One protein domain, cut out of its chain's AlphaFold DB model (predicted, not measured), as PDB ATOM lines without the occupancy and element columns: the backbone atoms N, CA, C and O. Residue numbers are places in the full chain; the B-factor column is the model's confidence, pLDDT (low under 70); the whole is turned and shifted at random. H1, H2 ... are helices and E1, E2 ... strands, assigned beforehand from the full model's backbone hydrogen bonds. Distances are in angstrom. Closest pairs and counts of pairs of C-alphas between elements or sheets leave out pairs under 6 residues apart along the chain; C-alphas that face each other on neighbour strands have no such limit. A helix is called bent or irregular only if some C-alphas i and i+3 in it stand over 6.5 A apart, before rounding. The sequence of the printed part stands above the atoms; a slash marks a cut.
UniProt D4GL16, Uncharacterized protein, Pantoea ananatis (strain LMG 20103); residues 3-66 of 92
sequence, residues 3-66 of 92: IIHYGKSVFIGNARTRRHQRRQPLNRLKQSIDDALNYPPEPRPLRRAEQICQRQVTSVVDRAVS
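This is residues 3 to 66 of the 92 residues of an uncharacterized protein of Pantoea ananatis (strain LMG 20103) (UniProt D4GL16). An open, V-shaped chain without a packed core: hairpin E1-E2 at one end, bent helix H1 as one limb, the link of residues 37 to 47 as the other, then short helices H2 and H3 strung out beyond. The 64 printed residues hold named elements in the order E1, E2, H1, H2, H3; the sheet E1 - E2 is antiparallel, the class mixed. The whole is extended, radius of gyration of the C-alphas 20.5 A, and flat, spanning 65 by 37 by 10 A.

E1, residues 3 to 6, begins at C-alpha 3 (240.067, 179.769, 194.505); E2 is residues 9 to 13, 13.2 A. H1, residues 15 to 36, was assigned as one helix by its hydrogen bonds but is bent: C-alphas 22 and 25 are 7.2 A apart. Its arms are H1a, residues 15 to 22, 10.6 A, and H1b, residues 25 to 36, 16.5 A. H2 is residues 48 to 53; H3, residues 60 to 66, ends at C-alpha 66 (208.334, 221.308, 177.994).

In the hairpin, N 4 and O 11 are 2.8 A apart, within hydrogen-bond range. The closest C-alphas of E2 and H1a, Phe 11 and Arg 18, are 7.2 A apart. H1a and H1b stand at a steep tilt of 51 degrees. H1b and H2 are apart, as are H2 and H3. Every O i to N i+4 pair is within hydrogen-bond range in H1a, H1b, H2 and H3.

The farthest C-alphas, Gly 7 and Val 65, are 65.7 A apart. H1 to H2 is a long link. The printed part has no cut, and no printed residue is under 70 in pLDDT.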
ATOM      1  N   ILE A   3     239.095 180.499 195.319       89.31
ATOM      2  CA  ILE A   3     240.067 179.769 194.505       89.31
ATOM      3  C   ILE A   3     239.465 178.395 194.220       89.31
ATOM      4  O   ILE A   3     238.991 177.723 195.132       89.31
ATOM      5  N   ILE A   4     239.405 178.011 192.947       87.25
ATOM      6  CA  ILE A   4     238.805 176.751 192.501       87.25
ATOM      7  C   ILE A   4     239.825 176.007 191.654       87.25
ATOM      8  O   ILE A   4     240.284 176.520 190.635       87.25
ATOM      9  N   HIS A   5     240.144 174.787 192.065       92.56
ATOM     10  CA  HIS A   5     241.079 173.917 191.366       92.56
ATOM     11  C   HIS A   5     240.327 173.003 190.392       92.56
ATOM     12  O   HIS A   5     239.334 172.370 190.746       92.56
ATOM     13  N   TYR A   6     240.816 172.934 189.158       88.69
ATOM     14  CA  TYR A   6     240.336 172.074 188.082       88.69
ATOM     15  C   TYR A   6     241.511 171.229 187.585       88.69
ATOM     16  O   TYR A   6     242.149 171.555 186.577       88.69
ATOM     17  N   GLY A   7     241.843 170.174 188.332       90.19
ATOM     18  CA  GLY A   7     243.028 169.358 188.067       90.19
ATOM     19  C   GLY A   7     244.290 170.226 188.034       90.19
ATOM     20  O   GLY A   7     244.694 170.763 189.060       90.19
ATOM     21  N   LYS A   8     244.878 170.404 186.844       92.75
ATOM     22  CA  LYS A   8     246.098 171.207 186.628       92.75
ATOM     23  C   LYS A   8     245.863 172.718 186.502       92.75
ATOM     24  O   LYS A   8     246.826 173.475 186.502       92.75
ATOM     25  N   SER A   9     244.619 173.168 186.354       88.50
ATOM     26  CA  SER A   9     244.292 174.593 186.202       88.50
ATOM     27  C   SER A   9     243.639 175.154 187.457       88.50
ATOM     28  O   SER A   9     242.919 174.451 188.165       88.50
ATOM     29  N   VAL A  10     243.885 176.433 187.738       91.12
ATOM     30  CA  VAL A  10     243.319 177.125 188.898       91.12
ATOM     31  C   VAL A  10     242.548 178.337 188.414       91.12
ATOM     32  O   VAL A  10     243.045 179.144 187.632       91.12
ATOM     33  N   PHE A  11     241.318 178.464 188.888       90.19
ATOM     34  CA  PHE A  11     240.511 179.651 188.706       90.19
ATOM     35  C   PHE A  11     240.526 180.482 189.987       90.19
ATOM     36  O   PHE A  11     240.156 179.996 191.056       90.19
ATOM     37  N   ILE A  12     240.886 181.755 189.858       92.06
ATOM     38  CA  ILE A  12     240.867 182.727 190.950       92.06
ATOM     39  C   ILE A  12     239.825 183.787 190.609       92.06
ATOM     40  O   ILE A  12     239.913 184.459 189.582       92.06
ATOM     41  N   GLY A  13     238.807 183.938 191.455       91.62
ATOM     42  CA  GLY A  13     237.775 184.944 191.233       91.62
ATOM     43  C   GLY A  13     236.492 184.668 191.998       91.62
ATOM     44  O   GLY A  13     236.499 184.171 193.119       91.62
ATOM     45  N   ASN A  14     235.352 185.021 191.414       91.81
ATOM     46  CA  ASN A  14     234.043 184.749 191.996       91.81
ATOM     47  C   ASN A  14     233.205 183.887 191.043       91.81
ATOM     48  O   ASN A  14     233.567 183.653 189.887       91.81
ATOM     49  N   ALA A  15     232.059 183.399 191.524       88.12
ATOM     50  CA  ALA A  15     231.173 182.554 190.723       88.12
ATOM     51  C   ALA A  15     230.737 183.231 189.407       88.12
ATOM     52  O   ALA A  15     230.576 182.559 188.385       88.12
ATOM     53  N   ARG A  16     230.602 184.565 189.409       89.19
ATOM     54  CA  ARG A  16     230.218 185.354 188.234       89.19
ATOM     55  C   ARG A  16     231.323 185.377 187.180       89.19
ATOM     56  O   ARG A  16     231.045 185.068 186.022       89.19
ATOM     57  N   THR A  17     232.559 185.703 187.556       91.12
ATOM     58  CA  THR A  17     233.699 185.746 186.628       91.12
ATOM     59  C   THR A  17     234.036 184.354 186.098       91.12
ATOM     60  O   THR A  17     234.301 184.206 184.907       91.12
ATOM     61  N   ARG A  18     233.870 183.313 186.920       90.94
ATOM     62  CA  ARG A  18     234.009 181.908 186.507       90.94
ATOM     63  C   ARG A  18     233.010 181.515 185.430       90.94
ATOM     64  O   ARG A  18     233.376 180.970 184.391       90.94
ATOM     65  N   ARG A  19     231.725 181.801 185.671       92.00
ATOM     66  CA  ARG A  19     230.653 181.533 184.704       92.00
ATOM     67  C   ARG A  19     230.889 182.301 183.409       92.00
ATOM     68  O   ARG A  19     230.636 181.760 182.340       92.00
ATOM     69  N   HIS A  20     231.373 183.538 183.504       92.06
ATOM     70  CA  HIS A  20     231.706 184.340 182.338       92.06
ATOM     71  C   HIS A  20     232.819 183.693 181.504       92.06
ATOM     72  O   HIS A  20     232.589 183.442 180.326       92.06
ATOM     73  N   GLN A  21     233.956 183.335 182.111       90.25
ATOM     74  CA  GLN A  21     235.071 182.675 181.420       90.25
ATOM     75  C   GLN A  21     234.668 181.342 180.782       90.25
ATOM     76  O   GLN A  21     234.964 181.118 179.615       90.25
ATOM     77  N   ARG A  22     233.910 180.488 181.486       91.94
ATOM     78  CA  ARG A  22     233.434 179.214 180.911       91.94
ATOM     79  C   ARG A  22     232.537 179.399 179.682       91.94
ATOM     80  O   ARG A  22     232.498 178.521 178.832       91.94
ATOM     81  N   ARG A  23     231.816 180.521 179.582       94.31
ATOM     82  CA  ARG A  23     230.944 180.836 178.435       94.31
ATOM     83  C   ARG A  23     231.672 181.576 177.306       94.31
ATOM     84  O   ARG A  23     231.092 181.714 176.237       94.31
ATOM     85  N   GLN A  24     232.909 182.039 177.515       93.75
ATOM     86  CA  GLN A  24     233.673 182.790 176.510       93.75
ATOM     87  C   GLN A  24     233.832 182.046 175.173       93.75
ATOM     88  O   GLN A  24     233.551 182.665 174.151       93.75
ATOM     89  N   PRO A  25     234.200 180.749 175.131       95.25
ATOM     90  CA  PRO A  25     234.360 180.039 173.859       95.25
ATOM     91  C   PRO A  25     233.062 179.988 173.045       95.25
ATOM     92  O   PRO A  25     233.065 180.280 171.855       95.25
ATOM     93  N   LEU A  26     231.937 179.698 173.706       95.00
ATOM     94  CA  LEU A  26     230.624 179.641 173.062       95.00
ATOM     95  C   LEU A  26     230.162 181.021 172.579       95.00
ATOM     96  O   LEU A  26     229.617 181.137 171.488       95.00
ATOM     97  N   ASN A  27     230.412 182.074 173.363       90.38
ATOM     98  CA  ASN A  27     230.097 183.439 172.944       90.38
ATOM     99  C   ASN A  27     230.910 183.856 171.709       90.38
ATOM    100  O   ASN A  27     230.350 184.481 170.817       90.38
ATOM    101  N   ARG A  28     232.200 183.494 171.648       91.25
ATOM    102  CA  ARG A  28     233.059 183.759 170.482       91.25
ATOM    103  C   ARG A  28     232.586 183.008 169.242       91.25
ATOM    104  O   ARG A  28     232.542 183.591 168.171       91.25
ATOM    105  N   LEU A  29     232.200 181.739 169.395       94.12
ATOM    106  CA  LEU A  29     231.639 180.959 168.291       94.12
ATOM    107  C   LEU A  29     230.354 181.600 167.763       94.12
ATOM    108  O   LEU A  29     230.216 181.773 166.560       94.12
ATOM    109  N   LYS A  30     229.444 181.994 168.662       91.25
ATOM    110  CA  LYS A  30     228.219 182.696 168.271       91.25
ATOM    111  C   LYS A  30     228.543 183.962 167.468       91.25
ATOM    112  O   LYS A  30     228.005 184.125 166.385       91.25
ATOM    113  N   GLN A  31     229.451 184.802 167.970       89.31
ATOM    114  CA  GLN A  31     229.879 186.021 167.272       89.31
ATOM    115  C   GLN A  31     230.440 185.717 165.881       89.31
ATOM    116  O   GLN A  31     230.018 186.335 164.918       89.31
ATOM    117  N   SER A  32     231.306 184.710 165.759       92.38
ATOM    118  CA  SER A  32     231.860 184.308 164.463       92.38
ATOM    119  C   SER A  32     230.795 183.842 163.465       92.38
ATOM    120  O   SER A  32     230.985 184.026 162.266       92.38
ATOM    121  N   ILE A  33     229.715 183.206 163.930       93.38
ATOM    122  CA  ILE A  33     228.592 182.790 163.078       93.38
ATOM    123  C   ILE A  33     227.774 184.011 162.655       93.38
ATOM    124  O   ILE A  33     227.460 184.144 161.475       93.38
ATOM    125  N   ASP A  34     227.456 184.897 163.602       91.00
ATOM    126  CA  ASP A  34     226.724 186.136 163.333       91.00
ATOM    127  C   ASP A  34     227.491 186.989 162.297       91.00
ATOM    128  O   ASP A  34     226.908 187.406 161.297       91.00
ATOM    129  N   ASP A  35     228.813 187.131 162.461       90.38
ATOM    130  CA  ASP A  35     229.703 187.839 161.531       90.38
ATOM    131  C   ASP A  35     229.713 187.190 160.135       90.38
ATOM    132  O   ASP A  35     229.593 187.881 159.124       90.38
ATOM    133  N   ALA A  36     229.810 185.856 160.055       93.25
ATOM    134  CA  ALA A  36     229.815 185.128 158.782       93.25
ATOM    135  C   ALA A  36     228.490 185.256 158.010       93.25
ATOM    136  O   ALA A  36     228.471 185.188 156.782       93.25
ATOM    137  N   LEU A  37     227.383 185.439 158.729       94.94
ATOM    138  CA  LEU A  37     226.047 185.609 158.167       94.94
ATOM    139  C   LEU A  37     225.673 187.086 157.957       94.94
ATOM    140  O   LEU A  37     224.552 187.369 157.539       94.94
ATOM    141  N   ASN A  38     226.595 188.021 158.219       90.94
ATOM    142  CA  ASN A  38     226.350 189.467 158.214       90.94
ATOM    143  C   ASN A  38     225.170 189.884 159.112       90.94
ATOM    144  O   ASN A  38     224.491 190.876 158.833       90.94
ATOM    145  N   TYR A  39     224.913 189.145 160.196       87.00
ATOM    146  CA  TYR A  39     223.982 189.600 161.217       87.00
ATOM    147  C   TYR A  39     224.655 190.711 162.023       87.00
ATOM    148  O   TYR A  39     225.697 190.474 162.640       87.00
ATOM    149  N   PRO A  40     224.092 191.931 162.044       80.31
ATOM    150  CA  PRO A  40     224.659 192.994 162.847       80.31
ATOM    151  C   PRO A  40     224.635 192.577 164.325       80.31
ATOM    152  O   PRO A  40     223.648 191.996 164.788       80.31
ATOM    153  N   PRO A  41     225.698 192.868 165.092       77.19
ATOM    154  CA  PRO A  41     225.705 192.571 166.510       77.19
ATOM    155  C   PRO A  41     224.570 193.341 167.184       77.19
ATOM    156  O   PRO A  41     224.519 194.571 167.126       77.19
ATOM    157  N   GLU A  42     223.676 192.606 167.845       75.69
ATOM    158  CA  GLU A  42     222.599 193.203 168.631       75.69
ATOM    159  C   GLU A  42     223.176 194.247 169.598       75.69
ATOM    160  O   GLU A  42     224.136 193.941 170.329       75.69
ATOM    161  N   PRO A  43     222.620 195.474 169.634       75.94
ATOM    162  CA  PRO A  43     223.111 196.517 170.512       75.94
ATOM    163  C   PRO A  43     223.026 196.011 171.946       75.94
ATOM    164  O   PRO A  43     221.955 195.734 172.493       75.94
ATOM    165  N   ARG A  44     224.194 195.847 172.572       76.94
ATOM    166  CA  ARG A  44     224.259 195.377 173.950       76.94
ATOM    167  C   ARG A  44     223.478 196.365 174.820       76.94
ATOM    168  O   ARG A  44     223.779 197.558 174.760       76.94
ATOM    169  N   PRO A  45     222.538 195.905 175.667       78.25
ATOM    170  CA  PRO A  45     221.854 196.808 176.573       78.25
ATOM    171  C   PRO A  45     222.902 197.467 177.465       78.25
ATOM    172  O   PRO A  45     223.644 196.794 178.190       78.25
ATOM    173  N   LEU A  46     222.982 198.790 177.357       77.88
ATOM    174  CA  LEU A  46     223.913 199.610 178.115       77.88
ATOM    175  C   LEU A  46     223.689 199.388 179.605       77.88
ATOM    176  O   LEU A  46     222.555 199.233 180.071       77.88
ATOM    177  N   ARG A  47     224.768 199.404 180.386       82.75
ATOM    178  CA  ARG A  47     224.645 199.437 181.847       82.75
ATOM    179  C   ARG A  47     223.963 200.739 182.257       82.75
ATOM    180  O   ARG A  47     224.130 201.752 181.594       82.75
ATOM    181  N   ARG A  48     223.263 200.760 183.399       77.69
ATOM    182  CA  ARG A  48     222.602 201.985 183.901       77.69
ATOM    183  C   ARG A  48     223.521 203.214 183.916       77.69
ATOM    184  O   ARG A  48     223.072 204.293 183.567       77.69
ATOM    185  N   ALA A  49     224.787 203.050 184.298       82.00
ATOM    186  CA  ALA A  49     225.758 204.145 184.281       82.00
ATOM    187  C   ALA A  49     225.994 204.684 182.858       82.00
ATOM    188  O   ALA A  49     225.910 205.884 182.634       82.00
ATOM    189  N   GLU A  50     226.198 203.790 181.890       84.12
ATOM    190  CA  GLU A  50     226.380 204.138 180.474       84.12
ATOM    191  C   GLU A  50     225.111 204.781 179.890       84.12
ATOM    192  O   GLU A  50     225.199 205.761 179.158       84.12
ATOM    193  N   GLN A  51     223.926 204.294 180.279       85.94
ATOM    194  CA  GLN A  51     222.645 204.899 179.899       85.94
ATOM    195  C   GLN A  51     222.532 206.343 180.394       85.94
ATOM    196  O   GLN A  51     222.035 207.192 179.665       85.94
ATOM    197  N   ILE A  52     222.982 206.633 181.621       85.06
ATOM    198  CA  ILE A  52     222.938 207.986 182.190       85.06
ATOM    199  C   ILE A  52     223.841 208.936 181.403       85.06
ATOM    200  O   ILE A  52     223.417 210.050 181.116       85.06
ATOM    201  N   CYS A  53     225.038 208.496 181.010       83.00
ATOM    202  CA  CYS A  53     225.956 209.306 180.208       83.00
ATOM    203  C   CYS A  53     225.414 209.622 178.806       83.00
ATOM    204  O   CYS A  53     225.765 210.650 178.242       83.00
ATOM    205  N   GLN A  54     224.560 208.758 178.252       85.56
ATOM    206  CA  GLN A  54     223.915 208.981 176.955       85.56
ATOM    207  C   GLN A  54     222.607 209.773 177.044       85.56
ATOM    208  O   GLN A  54     222.005 210.082 176.016       85.56
ATOM    209  N   ARG A  55     222.125 210.095 178.251       83.81
ATOM    210  CA  ARG A  55     220.925 210.922 178.392       83.81
ATOM    211  C   ARG A  55     221.198 212.309 177.832       83.81
ATOM    212  O   ARG A  55     222.156 212.963 178.230       83.81
ATOM    213  N   GLN A  56     220.291 212.782 176.982       84.94
ATOM    214  CA  GLN A  56     220.278 214.180 176.584       84.94
ATOM    215  C   GLN A  56     220.101 215.050 177.832       84.94
ATOM    216  O   GLN A  56     219.109 214.934 178.561       84.94
ATOM    217  N   VAL A  57     221.089 215.902 178.092       84.81
ATOM    218  CA  VAL A  57     221.022 216.882 179.173       84.81
ATOM    219  C   VAL A  57     220.090 217.993 178.708       84.81
ATOM    220  O   VAL A  57     220.395 218.721 177.771       84.81
ATOM    221  N   THR A  58     218.927 218.085 179.341       85.19
ATOM    222  CA  THR A  58     217.985 219.192 179.151       85.19
ATOM    223  C   THR A  58     218.192 220.196 180.272       85.19
ATOM    224  O   THR A  58     218.402 219.800 181.425       85.19
ATOM    225  N   SER A  59     218.168 221.493 179.953       88.00
ATOM    226  CA  SER A  59     218.242 222.512 180.997       88.00
ATOM    227  C   SER A  59     217.012 222.404 181.904       88.00
ATOM    228  O   SER A  59     215.939 221.957 181.487       88.00
ATOM    229  N   VAL A  60     217.156 222.795 183.172       83.00
ATOM    230  CA  VAL A  60     216.033 222.771 184.124       83.00
ATOM    231  C   VAL A  60     214.883 223.650 183.624       83.00
ATOM    232  O   VAL A  60     213.722 223.276 183.778       83.00
ATOM    233  N   VAL A  61     215.212 224.772 182.979       87.50
ATOM    234  CA  VAL A  61     214.245 225.711 182.401       87.50
ATOM    235  C   VAL A  61     213.507 225.069 181.229       87.50
ATOM    236  O   VAL A  61     212.280 225.012 181.252       87.50
ATOM    237  N   ASP A  62     214.224 224.485 180.265       86.38
ATOM    238  CA  ASP A  62     213.597 223.821 179.111       86.38
ATOM    239  C   ASP A  62     212.717 222.658 179.557       86.38
ATOM    240  O   ASP A  62     211.633 222.433 179.019       86.38
ATOM    241  N   ARG A  63     213.150 221.930 180.589       83.00
ATOM    242  CA  ARG A  63     212.367 220.846 181.177       83.00
ATOM    243  C   ARG A  63     211.102 221.351 181.865       83.00
ATOM    244  O   ARG A  63     210.092 220.663 181.805       83.00
ATOM    245  N   ALA A  64     211.139 222.513 182.513       80.88
ATOM    246  CA  ALA A  64     209.965 223.111 183.145       80.88
ATOM    247  C   ALA A  64     208.946 223.606 182.106       80.88
ATOM    248  O   ALA A  64     207.748 223.429 182.301       80.88
ATOM    249  N   VAL A  65     209.427 224.166 180.992       86.12
ATOM    250  CA  VAL A  65     208.578 224.662 179.897       86.12
ATOM    251  C   VAL A  65     207.982 223.515 179.074       86.12
ATOM    252  O   VAL A  65     206.810 223.559 178.713       86.12
ATOM    253  N   SER A  66     208.766 222.472 178.789       80.00
ATOM    254  CA  SER A  66     208.334 221.308 177.994       80.00
ATOM    255  C   SER A  66     207.598 220.237 178.798       80.00
ATOM    256  O   SER A  66     207.019 219.321 178.207       80.00
TER     257      SER A  66